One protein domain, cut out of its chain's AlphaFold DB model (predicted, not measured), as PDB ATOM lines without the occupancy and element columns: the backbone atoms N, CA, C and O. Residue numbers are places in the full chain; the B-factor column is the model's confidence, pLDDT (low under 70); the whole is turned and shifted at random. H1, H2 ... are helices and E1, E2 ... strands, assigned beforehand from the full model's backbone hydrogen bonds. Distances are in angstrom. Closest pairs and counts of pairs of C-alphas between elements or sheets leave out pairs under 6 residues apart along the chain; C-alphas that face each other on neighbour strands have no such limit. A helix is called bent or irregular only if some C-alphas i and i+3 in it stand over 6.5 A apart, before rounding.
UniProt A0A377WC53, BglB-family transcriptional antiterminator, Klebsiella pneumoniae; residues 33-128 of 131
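Overview. This is residues 33 to 128 of the 131 residues of the protein "BglB-family transcriptional antiterminator" of Klebsiella pneumoniae (UniProt A0A377WC53). A long, bent hairpin, E3 and E4, with short E1 beside E3, makes a wall; H1 covers one face, and H2 sits beside H1 at the sheet's level. The printed part has 96 residues with named elements E1 H1 H2 E2 E3 E4, class mixed. The mixed sheet runs E1 E3 E4. The whole is compact, radius of gyration of the C-alphas 12.3 A, spanning 31 by 29 by 19 A.

Along the chain. E3, residues 96 to 113, 23.0 A, bends at residue 109; E4, 116 to 127, 28.6 A, ends at C-alpha 127 (-23.610, -27.039, -31.694). E1 is 38 to 40, from C-alpha 38 (-42.847, -24.415, -31.491); H1 47 to 60, 20.0 A; H2 68 to 78, 15.7 A; E2 82 to 84.

Arrangement. Within hydrogen-bond range, antiparallel E3 and E4 have N 105 and O 121, 2.8 A; parallel E1 and E3 have N 39 and O 104, 2.9 A. H1's height over the sheet is 9.0 A. H1 and H2, a helical hairpin, touch, closest C-alphas Cys 55 and His 69, 5.5 A. In both, every O i to N i+4 pair is within range. E2 pairs with no named strand.

Size, cuts and confidence. The printed part has no cut. E2 to E3 is a long link. No printed residue is under 70 in pLDDT.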
ATOM      1  N   PHE A  33     -36.041 -30.269 -34.712       92.81
ATOM      2  CA  PHE A  33     -37.327 -29.691 -34.341       92.81
ATOM      3  C   PHE A  33     -37.995 -30.532 -33.256       92.81
ATOM      4  O   PHE A  33     -38.098 -31.753 -33.388       92.81
ATOM      5  N   ASP A  34     -38.501 -29.856 -32.231       92.50
ATOM      6  CA  ASP A  34     -39.326 -30.426 -31.169       92.50
ATOM      7  C   ASP A  34     -40.627 -29.618 -31.053       92.50
ATOM      8  O   ASP A  34     -40.644 -28.410 -31.296       92.50
ATOM      9  N   ALA A  35     -41.728 -30.271 -30.679       93.62
ATOM     10  CA  ALA A  35     -43.001 -29.592 -30.456       93.62
ATOM     11  C   ALA A  35     -42.923 -28.571 -29.303       93.62
ATOM     12  O   ALA A  35     -43.630 -27.566 -29.337       93.62
ATOM     13  N   ALA A  36     -42.047 -28.792 -28.315       96.06
ATOM     14  CA  ALA A  36     -41.772 -27.851 -27.229       96.06
ATOM     15  C   ALA A  36     -41.058 -26.570 -27.702       96.06
ATOM     16  O   ALA A  36     -41.126 -25.542 -27.029       96.06
ATOM     17  N   HIS A  37     -40.415 -26.611 -28.874       97.25
ATOM     18  CA  HIS A  37     -39.751 -25.473 -29.523       97.25
ATOM     19  C   HIS A  37     -40.583 -24.896 -30.666       97.25
ATOM     20  O   HIS A  37     -40.049 -24.362 -31.639       97.25
ATOM     21  N   PHE A  38     -41.905 -25.017 -30.565       97.62
ATOM     22  CA  PHE A  38     -42.847 -24.415 -31.491       97.62
ATOM     23  C   PHE A  38     -43.790 -23.483 -30.740       97.62
ATOM     24  O   PHE A  38     -44.488 -23.897 -29.814       97.62
ATOM     25  N   ARG A  39     -43.853 -22.217 -31.159       97.88
ATOM     26  CA  ARG A  39     -44.676 -21.210 -30.489       97.88
ATOM     27  C   ARG A  39     -45.452 -20.349 -31.470       97.88
ATOM     28  O   ARG A  39     -44.915 -19.872 -32.463       97.88
ATOM     29  N   VAL A  40     -46.709 -20.083 -31.136       98.38
ATOM     30  CA  VAL A  40     -47.493 -19.018 -31.766       98.38
ATOM     31  C   VAL A  40     -47.507 -17.821 -30.820       98.38
ATOM     32  O   VAL A  40     -47.829 -17.961 -29.642       98.38
ATOM     33  N   VAL A  41     -47.125 -16.651 -31.324       97.88
ATOM     34  CA  VAL A  41     -47.180 -15.374 -30.610       97.88
ATOM     35  C   VAL A  41     -48.366 -14.592 -31.162       97.88
ATOM     36  O   VAL A  41     -48.293 -13.965 -32.214       97.88
ATOM     37  N   ASP A  42     -49.489 -14.681 -30.457       95.12
ATOM     38  CA  ASP A  42     -50.794 -14.118 -30.823       95.12
ATOM     39  C   ASP A  42     -51.082 -12.755 -30.170       95.12
ATOM     40  O   ASP A  42     -52.181 -12.215 -30.301       95.12
ATOM     41  N   LYS A  43     -50.081 -12.184 -29.497       95.69
ATOM     42  CA  LYS A  43     -50.115 -10.890 -28.810       95.69
ATOM     43  C   LYS A  43     -48.952 -10.005 -29.274       95.69
ATOM     44  O   LYS A  43     -47.960 -10.547 -29.763       95.69
ATOM     45  N   PRO A  44     -49.025  -8.674 -29.077       96.62
ATOM     46  CA  PRO A  44     -47.889  -7.793 -29.320       96.62
ATOM     47  C   PRO A  44     -46.633  -8.284 -28.589       96.62
ATOM     48  O   PRO A  44     -46.687  -8.620 -27.404       96.62
ATOM     49  N   MET A  45     -45.523  -8.341 -29.319       97.94
ATOM     50  CA  MET A  45     -44.231  -8.839 -28.859       97.94
ATOM     51  C   MET A  45     -43.131  -8.043 -29.555       97.94
ATOM     52  O   MET A  45     -43.204  -7.813 -30.762       97.94
ATOM     53  N   ASP A  46     -42.115  -7.639 -28.803       98.38
ATOM     54  CA  ASP A  46     -40.899  -7.052 -29.358       98.38
ATOM     55  C   ASP A  46     -39.785  -8.108 -29.503       98.38
ATOM     56  O   ASP A  46     -39.821  -9.177 -28.886       98.38
ATOM     57  N   GLN A  47     -38.789  -7.815 -30.344       98.44
ATOM     58  CA  GLN A  47     -37.667  -8.717 -30.635       98.44
ATOM     59  C   GLN A  47     -36.857  -9.078 -29.377       98.44
ATOM     60  O   GLN A  47     -36.434 -10.224 -29.222       98.44
ATOM     61  N   GLN A  48     -36.650  -8.122 -28.469       98.44
ATOM     62  CA  GLN A  48     -35.839  -8.321 -27.270       98.44
ATOM     63  C   GLN A  48     -36.524  -9.281 -26.294       98.44
ATOM     64  O   GLN A  48     -35.897 -10.221 -25.802       98.44
ATOM     65  N   THR A  49     -37.816  -9.079 -26.047       98.69
ATOM     66  CA  THR A  49     -38.644  -9.957 -25.220       98.69
ATOM     67  C   THR A  49     -38.726 -11.349 -25.843       98.69
ATOM     68  O   THR A  49     -38.563 -12.341 -25.133       98.69
ATOM     69  N   LEU A  50     -38.878 -11.443 -27.172       98.75
ATOM     70  CA  LEU A  50     -38.839 -12.726 -27.875       98.75
ATOM     71  C   LEU A  50     -37.516 -13.463 -27.616       98.75
ATOM     72  O   LEU A  50     -37.536 -14.615 -27.192       98.75
ATOM     73  N   PHE A  51     -36.367 -12.817 -27.839       98.75
ATOM     74  CA  PHE A  51     -35.058 -13.440 -27.617       98.75
ATOM     75  C   PHE A  51     -34.867 -13.893 -26.173       98.75
ATOM     76  O   PHE A  51     -34.404 -15.015 -25.959       98.75
ATOM     77  N   ALA A  52     -35.253 -13.064 -25.203       98.75
ATOM     78  CA  ALA A  52     -35.141 -13.399 -23.793       98.75
ATOM     79  C   ALA A  52     -35.960 -14.651 -23.447       98.75
ATOM     80  O   ALA A  52     -35.421 -15.586 -22.859       98.75
ATOM     81  N   GLU A  53     -37.230 -14.710 -23.861       98.69
ATOM     82  CA  GLU A  53     -38.115 -15.838 -23.555       98.69
ATOM     83  C   GLU A  53     -37.641 -17.146 -24.213       98.69
ATOM     84  O   GLU A  53     -37.571 -18.180 -23.548       98.69
ATOM     85  N   LEU A  54     -37.271 -17.113 -25.500       98.56
ATOM     86  CA  LEU A  54     -36.813 -18.312 -26.214       98.56
ATOM     87  C   LEU A  54     -35.474 -18.828 -25.666       98.56
ATOM     88  O   LEU A  54     -35.314 -20.027 -25.441       98.56
ATOM     89  N   CYS A  55     -34.508 -17.932 -25.441       98.56
ATOM     90  CA  CYS A  55     -33.193 -18.320 -24.931       98.56
ATOM     91  C   CYS A  55     -33.267 -18.812 -23.484       98.56
ATOM     92  O   CYS A  55     -32.531 -19.731 -23.130       98.56
ATOM     93  N   GLN A  56     -34.157 -18.243 -22.664       98.75
ATOM     94  CA  GLN A  56     -34.379 -18.702 -21.295       98.75
ATOM     95  C   GLN A  56     -34.919 -20.135 -21.269       98.75
ATOM     96  O   GLN A  56     -34.386 -20.962 -20.535       98.75
ATOM     97  N   GLN A  57     -35.902 -20.462 -22.115       98.56
ATOM     98  CA  GLN A  57     -36.402 -21.834 -22.213       98.56
ATOM     99  C   GLN A  57     -35.288 -22.808 -22.637       98.56
ATOM    100  O   GLN A  57     -35.083 -23.838 -21.997       98.56
ATOM    101  N   LEU A  58     -34.508 -22.462 -23.668       98.25
ATOM    102  CA  LEU A  58     -33.390 -23.303 -24.117       98.25
ATOM    103  C   LEU A  58     -32.302 -23.477 -23.044       98.25
ATOM    104  O   LEU A  58     -31.640 -24.518 -23.001       98.25
ATOM    105  N   LEU A  59     -32.093 -22.467 -22.196       98.38
ATOM    106  CA  LEU A  59     -31.171 -22.528 -21.064       98.38
ATOM    107  C   LEU A  59     -31.688 -23.483 -19.980       98.38
ATOM    108  O   LEU A  59     -30.934 -24.335 -19.515       98.38
ATOM    109  N   GLU A  60     -32.964 -23.368 -19.608       98.44
ATOM    110  CA  GLU A  60     -33.618 -24.224 -18.607       98.44
ATOM    111  C   GLU A  60     -33.633 -25.699 -19.021       98.44
ATOM    112  O   GLU A  60     -33.425 -26.587 -18.197       98.44
ATOM    113  N   GLU A  61     -33.803 -25.964 -20.314       97.56
ATOM    114  CA  GLU A  61     -33.751 -27.307 -20.893       97.56
ATOM    115  C   GLU A  61     -32.313 -27.821 -21.108       97.56
ATOM    116  O   GLU A  61     -32.102 -28.980 -21.471       97.56
ATOM    117  N   GLY A  62     -31.302 -26.976 -20.876       96.94
ATOM    118  CA  GLY A  62     -29.890 -27.343 -20.967       96.94
ATOM    119  C   GLY A  62     -29.348 -27.462 -22.394       96.94
ATOM    120  O   GLY A  62     -28.295 -28.074 -22.590       96.94
ATOM    121  N   PHE A  63     -30.018 -26.879 -23.393       96.81
ATOM    122  CA  PHE A  63     -29.541 -26.858 -24.782       96.81
ATOM    123  C   PHE A  63     -28.441 -25.824 -25.026       96.81
ATOM    124  O   PHE A  63     -27.637 -25.990 -25.948       96.81
ATOM    125  N   VAL A  64     -28.373 -24.789 -24.192       97.50
ATOM    126  CA  VAL A  64     -27.395 -23.697 -24.282       97.50
ATOM    127  C   VAL A  64     -26.801 -23.364 -22.904       97.50
ATOM    128  O   VAL A  64     -27.142 -23.998 -21.900       97.50
ATOM    129  N   ASP A  65     -25.864 -22.419 -22.868       97.31
ATOM    130  CA  ASP A  65     -25.306 -21.820 -21.648       97.31
ATOM    131  C   ASP A  65     -25.771 -20.360 -21.492       97.31
ATOM    132  O   ASP A  65     -26.406 -19.795 -22.388       97.31
ATOM    133  N   ALA A  66     -25.487 -19.751 -20.337       96.88
ATOM    134  CA  ALA A  66     -26.016 -18.440 -19.947       96.88
ATOM    135  C   ALA A  66     -25.611 -17.303 -20.906       96.88
ATOM    136  O   ALA A  66     -26.321 -16.305 -21.029       96.88
ATOM    137  N   GLU A  67     -24.493 -17.452 -21.618       96.81
ATOM    138  CA  GLU A  67     -23.983 -16.467 -22.571       96.81
ATOM    139  C   GLU A  67     -24.749 -16.465 -23.904       96.81
ATOM    140  O   GLU A  67     -24.612 -15.532 -24.698       96.81
ATOM    141  N   PHE A  68     -25.564 -17.491 -24.173       98.25
ATOM    142  CA  PHE A  68     -26.206 -17.677 -25.473       98.25
ATOM    143  C   PHE A  68     -27.138 -16.519 -25.843       98.25
ATOM    144  O   PHE A  68     -27.039 -15.993 -26.950       98.25
ATOM    145  N   HIS A  69     -27.983 -16.067 -24.910       98.56
ATOM    146  CA  HIS A  69     -28.884 -14.934 -25.140       98.56
ATOM    147  C   HIS A  69     -28.114 -13.664 -25.528       98.56
ATOM    148  O   HIS A  69     -28.422 -13.036 -26.540       98.56
ATOM    149  N   ALA A  70     -27.075 -13.321 -24.760       98.31
ATOM    150  CA  ALA A  70     -26.243 -12.153 -25.040       98.31
ATOM    151  C   ALA A  70     -25.588 -12.253 -26.426       98.31
ATOM    152  O   ALA A  70     -25.564 -11.277 -27.168       98.31
ATOM    153  N   SER A  71     -25.139 -13.450 -26.808       98.38
ATOM    154  CA  SER A  71     -24.531 -13.706 -28.113       98.38
ATOM    155  C   SER A  71     -25.510 -13.591 -29.290       98.38
ATOM    156  O   SER A  71     -25.118 -13.138 -30.364       98.38
ATOM    157  N   VAL A  72     -26.779 -13.981 -29.112       98.56
ATOM    158  CA  VAL A  72     -27.836 -13.793 -30.126       98.56
ATOM    159  C   VAL A  72     -28.132 -12.306 -30.321       98.56
ATOM    160  O   VAL A  72     -28.172 -11.833 -31.455       98.56
ATOM    161  N   VAL A  73     -28.281 -11.556 -29.223       98.44
ATOM    162  CA  VAL A  73     -28.503 -10.101 -29.265       98.44
ATOM    163  C   VAL A  73     -27.328  -9.392 -29.942       98.44
ATOM    164  O   VAL A  73     -27.534  -8.555 -30.819       98.44
ATOM    165  N   GLU A  74     -26.094  -9.750 -29.577       98.19
ATOM    166  CA  GLU A  74     -24.888  -9.196 -30.196       98.19
ATOM    167  C   GLU A  74     -24.833  -9.508 -31.697       98.19
ATOM    168  O   GLU A  74     -24.518  -8.627 -32.496       98.19
ATOM    169  N   ARG A  75     -25.191 -10.736 -32.104       97.69
ATOM    170  CA  ARG A  75     -25.232 -11.109 -33.521       97.69
ATOM    171  C   ARG A  75     -26.224 -10.258 -34.308       97.69
ATOM    172  O   ARG A  75     -25.873  -9.769 -35.381       97.69
ATOM    173  N   GLU A  76     -27.437 -10.109 -33.791       98.06
ATOM    174  CA  GLU A  76     -28.500  -9.345 -34.447       98.06
ATOM    175  C   GLU A  76     -28.113  -7.870 -34.623       98.06
ATOM    176  O   GLU A  76     -28.371  -7.277 -35.668       98.06
ATOM    177  N   ALA A  77     -27.425  -7.294 -33.634       97.19
ATOM    178  CA  ALA A  77     -26.996  -5.898 -33.662       97.19
ATOM    179  C   ALA A  77     -25.906  -5.595 -34.711       97.19
ATOM    180  O   ALA A  77     -25.741  -4.436 -35.094       97.19
ATOM    181  N   ILE A  78     -25.149  -6.601 -35.172       97.12
ATOM    182  CA  ILE A  78     -24.106  -6.418 -36.195       97.12
ATOM    183  C   ILE A  78     -24.738  -6.243 -37.577       97.12
ATOM    184  O   ILE A  78     -24.451  -5.279 -38.283       97.12
ATOM    185  N   VAL A  79     -25.571  -7.206 -37.969       95.44
ATOM    186  CA  VAL A  79     -26.350  -7.204 -39.209       95.44
ATOM    187  C   VAL A  79     -27.626  -7.985 -38.931       95.44
ATOM    188  O   VAL A  79     -27.547  -9.114 -38.437       95.44
ATOM    189  N   SER A  80     -28.767  -7.396 -39.305       97.06
ATOM    190  CA  SER A  80     -30.088  -8.016 -39.180       97.06
ATOM    191  C   SER A  80     -30.083  -9.447 -39.719       97.06
ATOM    192  O   SER A  80     -29.546  -9.714 -40.797       97.06
ATOM    193  N   THR A  81     -30.691 -10.372 -38.976       97.25
ATOM    194  CA  THR A  81     -30.862 -11.765 -39.427       97.25
ATOM    195  C   THR A  81     -32.152 -11.988 -40.218       97.25
ATOM    196  O   THR A  81     -32.526 -13.135 -40.487       97.25
ATOM    197  N   MET A  82     -32.825 -10.906 -40.618       97.62
ATOM    198  CA  MET A  82     -33.911 -10.956 -41.591       97.62
ATOM    199  C   MET A  82     -33.394 -11.516 -42.923       97.62
ATOM    200  O   MET A  82     -32.413 -11.032 -43.486       97.62
ATOM    201  N   LEU A  83     -34.049 -12.566 -43.416       94.50
ATOM    202  CA  LEU A  83     -33.711 -13.227 -44.677       94.50
ATOM    203  C   LEU A  83     -34.519 -12.661 -45.860       94.50
ATOM    204  O   LEU A  83     -34.099 -12.805 -47.008       94.50
ATOM    205  N   GLY A  84     -35.665 -12.037 -45.576       90.06
ATOM    206  CA  GLY A  84     -36.684 -11.643 -46.550       90.06
ATOM    207  C   GLY A  84     -37.972 -12.450 -46.379       90.06
ATOM    208  O   GLY A  84     -38.044 -13.350 -45.542       90.06
ATOM    209  N   ASP A  85     -39.016 -12.100 -47.137       93.62
ATOM    210  CA  ASP A  85     -40.341 -12.746 -47.084       93.62
ATOM    211  C   ASP A  85     -40.931 -12.848 -45.661       93.62
ATOM    212  O   ASP A  85     -41.650 -13.789 -45.326       93.62
ATOM    213  N   CYS A  86     -40.629 -11.858 -44.812       96.81
ATOM    214  CA  CYS A  86     -41.012 -11.819 -43.399       96.81
ATOM    215  C   CYS A  86     -40.437 -12.973 -42.544       96.81
ATOM    216  O   CYS A  86     -41.047 -13.354 -41.537       96.81
ATOM    217  N   ILE A  87     -39.284 -13.535 -42.933       98.38
ATOM    218  CA  ILE A  87     -38.595 -14.626 -42.230       98.38
ATOM    219  C   ILE A  87     -37.304 -14.127 -41.573       98.38
ATOM    220  O   ILE A  87     -36.423 -13.609 -42.257       98.38
ATOM    221  N   ALA A  88     -37.138 -14.377 -40.271       98.44
ATOM    222  CA  ALA A  88     -35.903 -14.088 -39.533       98.44
ATOM    223  C   ALA A  88     -35.214 -15.367 -39.027       98.44
ATOM    224  O   ALA A  88     -35.878 -16.322 -38.613       98.44
ATOM    225  N   LEU A  89     -33.876 -15.376 -39.034       98.19
ATOM    226  CA  LEU A  89     -33.040 -16.517 -38.628       98.19
ATOM    227  C   LEU A  89     -32.044 -16.154 -37.505       98.19
ATOM    228  O   LEU A  89     -30.825 -16.270 -37.704       98.19
ATOM    229  N   PRO A  90     -32.510 -15.705 -36.328       98.25
ATOM    230  CA  PRO A  90     -31.624 -15.298 -35.243       98.25
ATOM    231  C   PRO A  90     -30.768 -16.470 -34.747       98.25
ATOM    232  O   PRO A  90     -31.240 -17.596 -34.601       98.25
ATOM    233  N   HIS A  91     -29.487 -16.211 -34.496       97.94
ATOM    234  CA  HIS A  91     -28.519 -17.208 -34.032       97.94
ATOM    235  C   HIS A  91     -27.364 -16.537 -33.285       97.94
ATOM    236  O   HIS A  91     -27.134 -15.342 -33.444       97.94
ATOM    237  N   SER A  92     -26.629 -17.294 -32.469       96.94
ATOM    238  CA  SER A  92     -25.489 -16.774 -31.706       96.94
ATOM    239  C   SER A  92     -24.289 -16.414 -32.592       96.94
ATOM    240  O   SER A  92     -24.110 -16.949 -33.691       96.94
ATOM    241  N   LEU A  93     -23.387 -15.582 -32.071       93.50
ATOM    242  CA  LEU A  93     -22.009 -15.529 -32.554       93.50
ATOM    243  C   LEU A  93     -21.285 -16.833 -32.196       93.50
ATOM    244  O   LEU A  93     -21.127 -17.191 -31.032       93.50
ATOM    245  N   GLY A  94     -20.813 -17.548 -33.216       90.44
ATOM    246  CA  GLY A  94     -20.170 -18.847 -33.032       90.44
ATOM    247  C   GLY A  94     -21.155 -19.979 -32.710       90.44
ATOM    248  O   GLY A  94     -22.368 -19.845 -32.853       90.44
ATOM    249  N   LEU A  95     -20.604 -21.131 -32.321       91.00
ATOM    250  CA  LEU A  95     -21.340 -22.383 -32.104       91.00
ATOM    251  C   LEU A  95     -21.465 -22.664 -30.601       91.00
ATOM    252  O   LEU A  95     -20.730 -23.493 -30.061       91.00
ATOM    253  N   LEU A  96     -22.338 -21.903 -29.936       90.19
ATOM    254  CA  LEU A  96     -22.474 -21.873 -28.473       90.19
ATOM    255  C   LEU A  96     -23.518 -22.852 -27.913       90.19
ATOM    256  O   LEU A  96     -23.704 -22.912 -26.701       90.19
ATOM    257  N   ALA A  97     -24.210 -23.620 -28.758       93.50
ATOM    258  CA  ALA A  97     -25.174 -24.600 -28.266       93.50
ATOM    259  C   ALA A  97     -24.493 -25.919 -27.872       93.50
ATOM    260  O   ALA A  97     -23.527 -26.362 -28.498       93.50
ATOM    261  N   LYS A  98     -25.043 -26.599 -26.865       92.31
ATOM    262  CA  LYS A  98     -24.642 -27.961 -26.481       92.31
ATOM    263  C   LYS A  98     -25.183 -28.988 -27.474       92.31
ATOM    264  O   LYS A  98     -24.468 -29.917 -27.847       92.31
ATOM    265  N   LYS A  99     -26.407 -28.767 -27.959       91.31
ATOM    266  CA  LYS A  99     -27.091 -29.567 -28.984       91.31
ATOM    267  C   LYS A  99     -27.647 -28.646 -30.066       91.31
ATOM    268  O   LYS A  99     -28.064 -27.534 -29.762       91.31
ATOM    269  N   THR A 100     -27.667 -29.113 -31.313       93.62
ATOM    270  CA  THR A 100     -28.301 -28.354 -32.399       93.62
ATOM    271  C   THR A 100     -29.823 -28.471 -32.314       93.62
ATOM    272  O   THR A 100     -30.339 -29.582 -32.430       93.62
ATOM    273  N   VAL A 101     -30.525 -27.349 -32.144       95.56
ATOM    274  CA  VAL A 101     -31.997 -27.267 -32.108       95.56
ATOM    275  C   VAL A 101     -32.501 -26.023 -32.848       95.56
ATOM    276  O   VAL A 101     -31.788 -25.021 -32.959       95.56
ATOM    277  N   VAL A 102     -33.727 -26.098 -33.368       97.12
ATOM    278  CA  VAL A 102     -34.417 -24.996 -34.050       97.12
ATOM    279  C   VAL A 102     -35.687 -24.647 -33.287       97.12
ATOM    280  O   VAL A 102     -36.595 -25.471 -33.190       97.12
ATOM    281  N   TYR A 103     -35.777 -23.406 -32.811       98.31
ATOM    282  CA  TYR A 103     -36.996 -22.872 -32.211       98.31
ATOM    283  C   TYR A 103     -37.805 -22.117 -33.262       98.31
ATOM    284  O   TYR A 103     -37.366 -21.093 -33.782       98.31
ATOM    285  N   THR A 104     -38.995 -22.626 -33.569       98.44
ATOM    286  CA  THR A 104     -39.910 -22.049 -34.556       98.44
ATOM    287  C   THR A 104     -40.954 -21.175 -33.881       98.44
ATOM    288  O   THR A 104     -41.674 -21.625 -32.989       98.44
ATOM    289  N   VAL A 105     -41.084 -19.939 -34.350       98.69
ATOM    290  CA  VAL A 105     -42.110 -19.005 -33.894       98.69
ATOM    291  C   VAL A 105     -42.930 -18.502 -35.070       98.69
ATOM    292  O   VAL A 105     -42.382 -18.029 -36.062       98.69
ATOM    293  N   ILE A 106     -44.250 -18.561 -34.925       98.62
ATOM    294  CA  ILE A 106     -45.209 -17.911 -35.816       98.62
ATOM    295  C   ILE A 106     -45.776 -16.696 -35.088       98.62
ATOM    296  O   ILE A 106     -46.366 -16.838 -34.020       98.62
ATOM    297  N   ALA A 107     -45.642 -15.512 -35.677       98.50
ATOM    298  CA  ALA A 107     -46.189 -14.264 -35.157       98.50
ATOM    299  C   ALA A 107     -47.190 -13.678 -36.171       98.50
ATOM    300  O   ALA A 107     -46.799 -12.906 -37.048       98.50
ATOM    301  N   PRO A 108     -48.492 -14.021 -36.098       97.81
ATOM    302  CA  PRO A 108     -49.480 -13.545 -37.068       97.81
ATOM    303  C   PRO A 108     -49.606 -12.018 -37.121       97.81
ATOM    304  O   PRO A 108     -49.867 -11.470 -38.187       97.81
ATOM    305  N   GLN A 109     -49.382 -11.329 -35.995       97.25
ATOM    306  CA  GLN A 109     -49.394  -9.860 -35.924       97.25
ATOM    307  C   GLN A 109     -48.072  -9.214 -36.374       97.25
ATOM    308  O   GLN A 109     -48.014  -7.997 -36.513       97.25
ATOM    309  N   GLY A 110     -47.036 -10.020 -36.624       98.12
ATOM    310  CA  GLY A 110     -45.694  -9.550 -36.934       98.12
ATOM    311  C   GLY A 110     -44.928  -9.068 -35.699       98.12
ATOM    312  O   GLY A 110     -45.506  -8.630 -34.705       98.12
ATOM    313  N   ILE A 111     -43.602  -9.164 -35.764       98.56
ATOM    314  CA  ILE A 111     -42.664  -8.594 -34.792       98.56
ATOM    315  C   ILE A 111     -41.750  -7.638 -35.554       98.56
ATOM    316  O   ILE A 111     -41.171  -8.019 -36.573       98.56
ATOM    317  N   ALA A 112     -41.626  -6.401 -35.074       97.94
ATOM    318  CA  ALA A 112     -40.725  -5.419 -35.671       97.94
ATOM    319  C   ALA A 112     -39.272  -5.920 -35.624       97.94
ATOM    320  O   ALA A 112     -38.810  -6.402 -34.588       97.94
ATOM    321  N   TRP A 113     -38.564  -5.800 -36.745       97.81
ATOM    322  CA  TRP A 113     -37.227  -6.356 -36.946       97.81
ATOM    323  C   TRP A 113     -36.351  -5.348 -37.701       97.81
ATOM    324  O   TRP A 113     -36.049  -5.500 -38.884       97.81
ATOM    325  N   GLY A 114     -36.007  -4.252 -37.024       92.69
ATOM    326  CA  GLY A 114     -35.453  -3.068 -37.682       92.69
ATOM    327  C   GLY A 114     -36.517  -2.383 -38.539       92.69
ATOM    328  O   GLY A 114     -37.605  -2.092 -38.046       92.69
ATOM    329  N   ASP A 115     -36.211  -2.163 -39.817       93.50
ATOM    330  CA  ASP A 115     -37.132  -1.546 -40.786       93.50
ATOM    331  C   ASP A 115     -38.127  -2.550 -41.403       93.50
ATOM    332  O   ASP A 115     -38.996  -2.174 -42.191       93.50
ATOM    333  N   GLU A 116     -38.010  -3.834 -41.052       96.94
ATOM    334  CA  GLU A 116     -38.842  -4.925 -41.564       96.94
ATOM    335  C   GLU A 116     -39.731  -5.535 -40.467       96.94
ATOM    336  O   GLU A 116     -39.687  -5.161 -39.293       96.94
ATOM    337  N   THR A 117     -40.592  -6.482 -40.845       98.19
ATOM    338  CA  THR A 117     -41.483  -7.202 -39.922       98.19
ATOM    339  C   THR A 117     -41.338  -8.705 -40.122       98.19
ATOM    340  O   THR A 117     -41.514  -9.213 -41.228       98.19
ATOM    341  N   ALA A 118     -41.031  -9.430 -39.045       98.50
ATOM    342  CA  ALA A 118     -40.924 -10.883 -39.050       98.50
ATOM    343  C   ALA A 118     -42.261 -11.524 -38.654       98.50
ATOM    344  O   ALA A 118     -42.820 -11.215 -37.603       98.50
ATOM    345  N   HIS A 119     -42.748 -12.453 -39.472       98.50
ATOM    346  CA  HIS A 119     -43.932 -13.273 -39.194       98.50
ATOM    347  C   HIS A 119     -43.573 -14.729 -38.886       98.50
ATOM    348  O   HIS A 119     -44.335 -15.425 -38.209       98.50
ATOM    349  N   LEU A 120     -42.416 -15.184 -39.363       98.62
ATOM    350  CA  LEU A 120     -41.892 -16.519 -39.119       98.62
ATOM    351  C   LEU A 120     -40.435 -16.405 -38.676       98.62
ATOM    352  O   LEU A 120     -39.605 -15.829 -39.371       98.62
ATOM    353  N   ILE A 121     -40.124 -16.933 -37.499       98.75
ATOM    354  CA  ILE A 121     -38.796 -16.826 -36.901       98.75
ATOM    355  C   ILE A 121     -38.289 -18.230 -36.610       98.75
ATOM    356  O   ILE A 121     -38.986 -19.026 -35.981       98.75
ATOM    357  N   PHE A 122     -37.068 -18.527 -37.046       98.50
ATOM    358  CA  PHE A 122     -36.364 -19.752 -36.684       98.50
ATOM    359  C   PHE A 122     -35.104 -19.390 -35.908       98.50
ATOM    360  O   PHE A 122     -34.076 -19.071 -36.502       98.50
ATOM    361  N   LEU A 123     -35.178 -19.434 -34.578       98.56
ATOM    362  CA  LEU A 123     -33.994 -19.258 -33.748       98.56
ATOM    363  C   LEU A 123     -33.139 -20.523 -33.817       98.56
ATOM    364  O   LEU A 123     -33.601 -21.618 -33.492       98.56
ATOM    365  N   LEU A 124     -31.890 -20.369 -34.259       97.75
ATOM    366  CA  LEU A 124     -30.961 -21.473 -34.478       97.75
ATOM    367  C   LEU A 124     -29.942 -21.533 -33.336       97.75
ATOM    368  O   LEU A 124     -29.040 -20.697 -33.239       97.75
ATOM    369  N   ALA A 125     -30.041 -22.563 -32.500       96.81
ATOM    370  CA  ALA A 125     -29.005 -22.910 -31.538       96.81
ATOM    371  C   ALA A 125     -28.152 -24.027 -32.146       96.81
ATOM    372  O   ALA A 125     -28.607 -25.162 -32.259       96.81
ATOM    373  N   ILE A 126     -26.933 -23.712 -32.596       94.12
ATOM    374  CA  ILE A 126     -26.089 -24.645 -33.360       94.12
ATOM    375  C   ILE A 126     -24.902 -25.107 -32.514       94.12
ATOM    376  O   ILE A 126     -24.143 -24.294 -31.983       94.12
ATOM    377  N   SER A 127     -24.729 -26.428 -32.413       91.81
ATOM    378  CA  SER A 127     -23.610 -27.039 -31.694       91.81
ATOM    379  C   SER A 127     -22.398 -27.237 -32.596       91.81
ATOM    380  O   SER A 127     -22.510 -27.565 -33.778       91.81
ATOM    381  N   LYS A 128     -21.200 -27.087 -32.015       82.25
ATOM    382  CA  LYS A 128     -19.924 -27.384 -32.685       82.25
ATOM    383  C   LYS A 128     -19.760 -28.871 -33.001       82.25
ATOM    384  O   LYS A 128     -19.037 -29.232 -33.929       82.25
TER     385      LYS A 128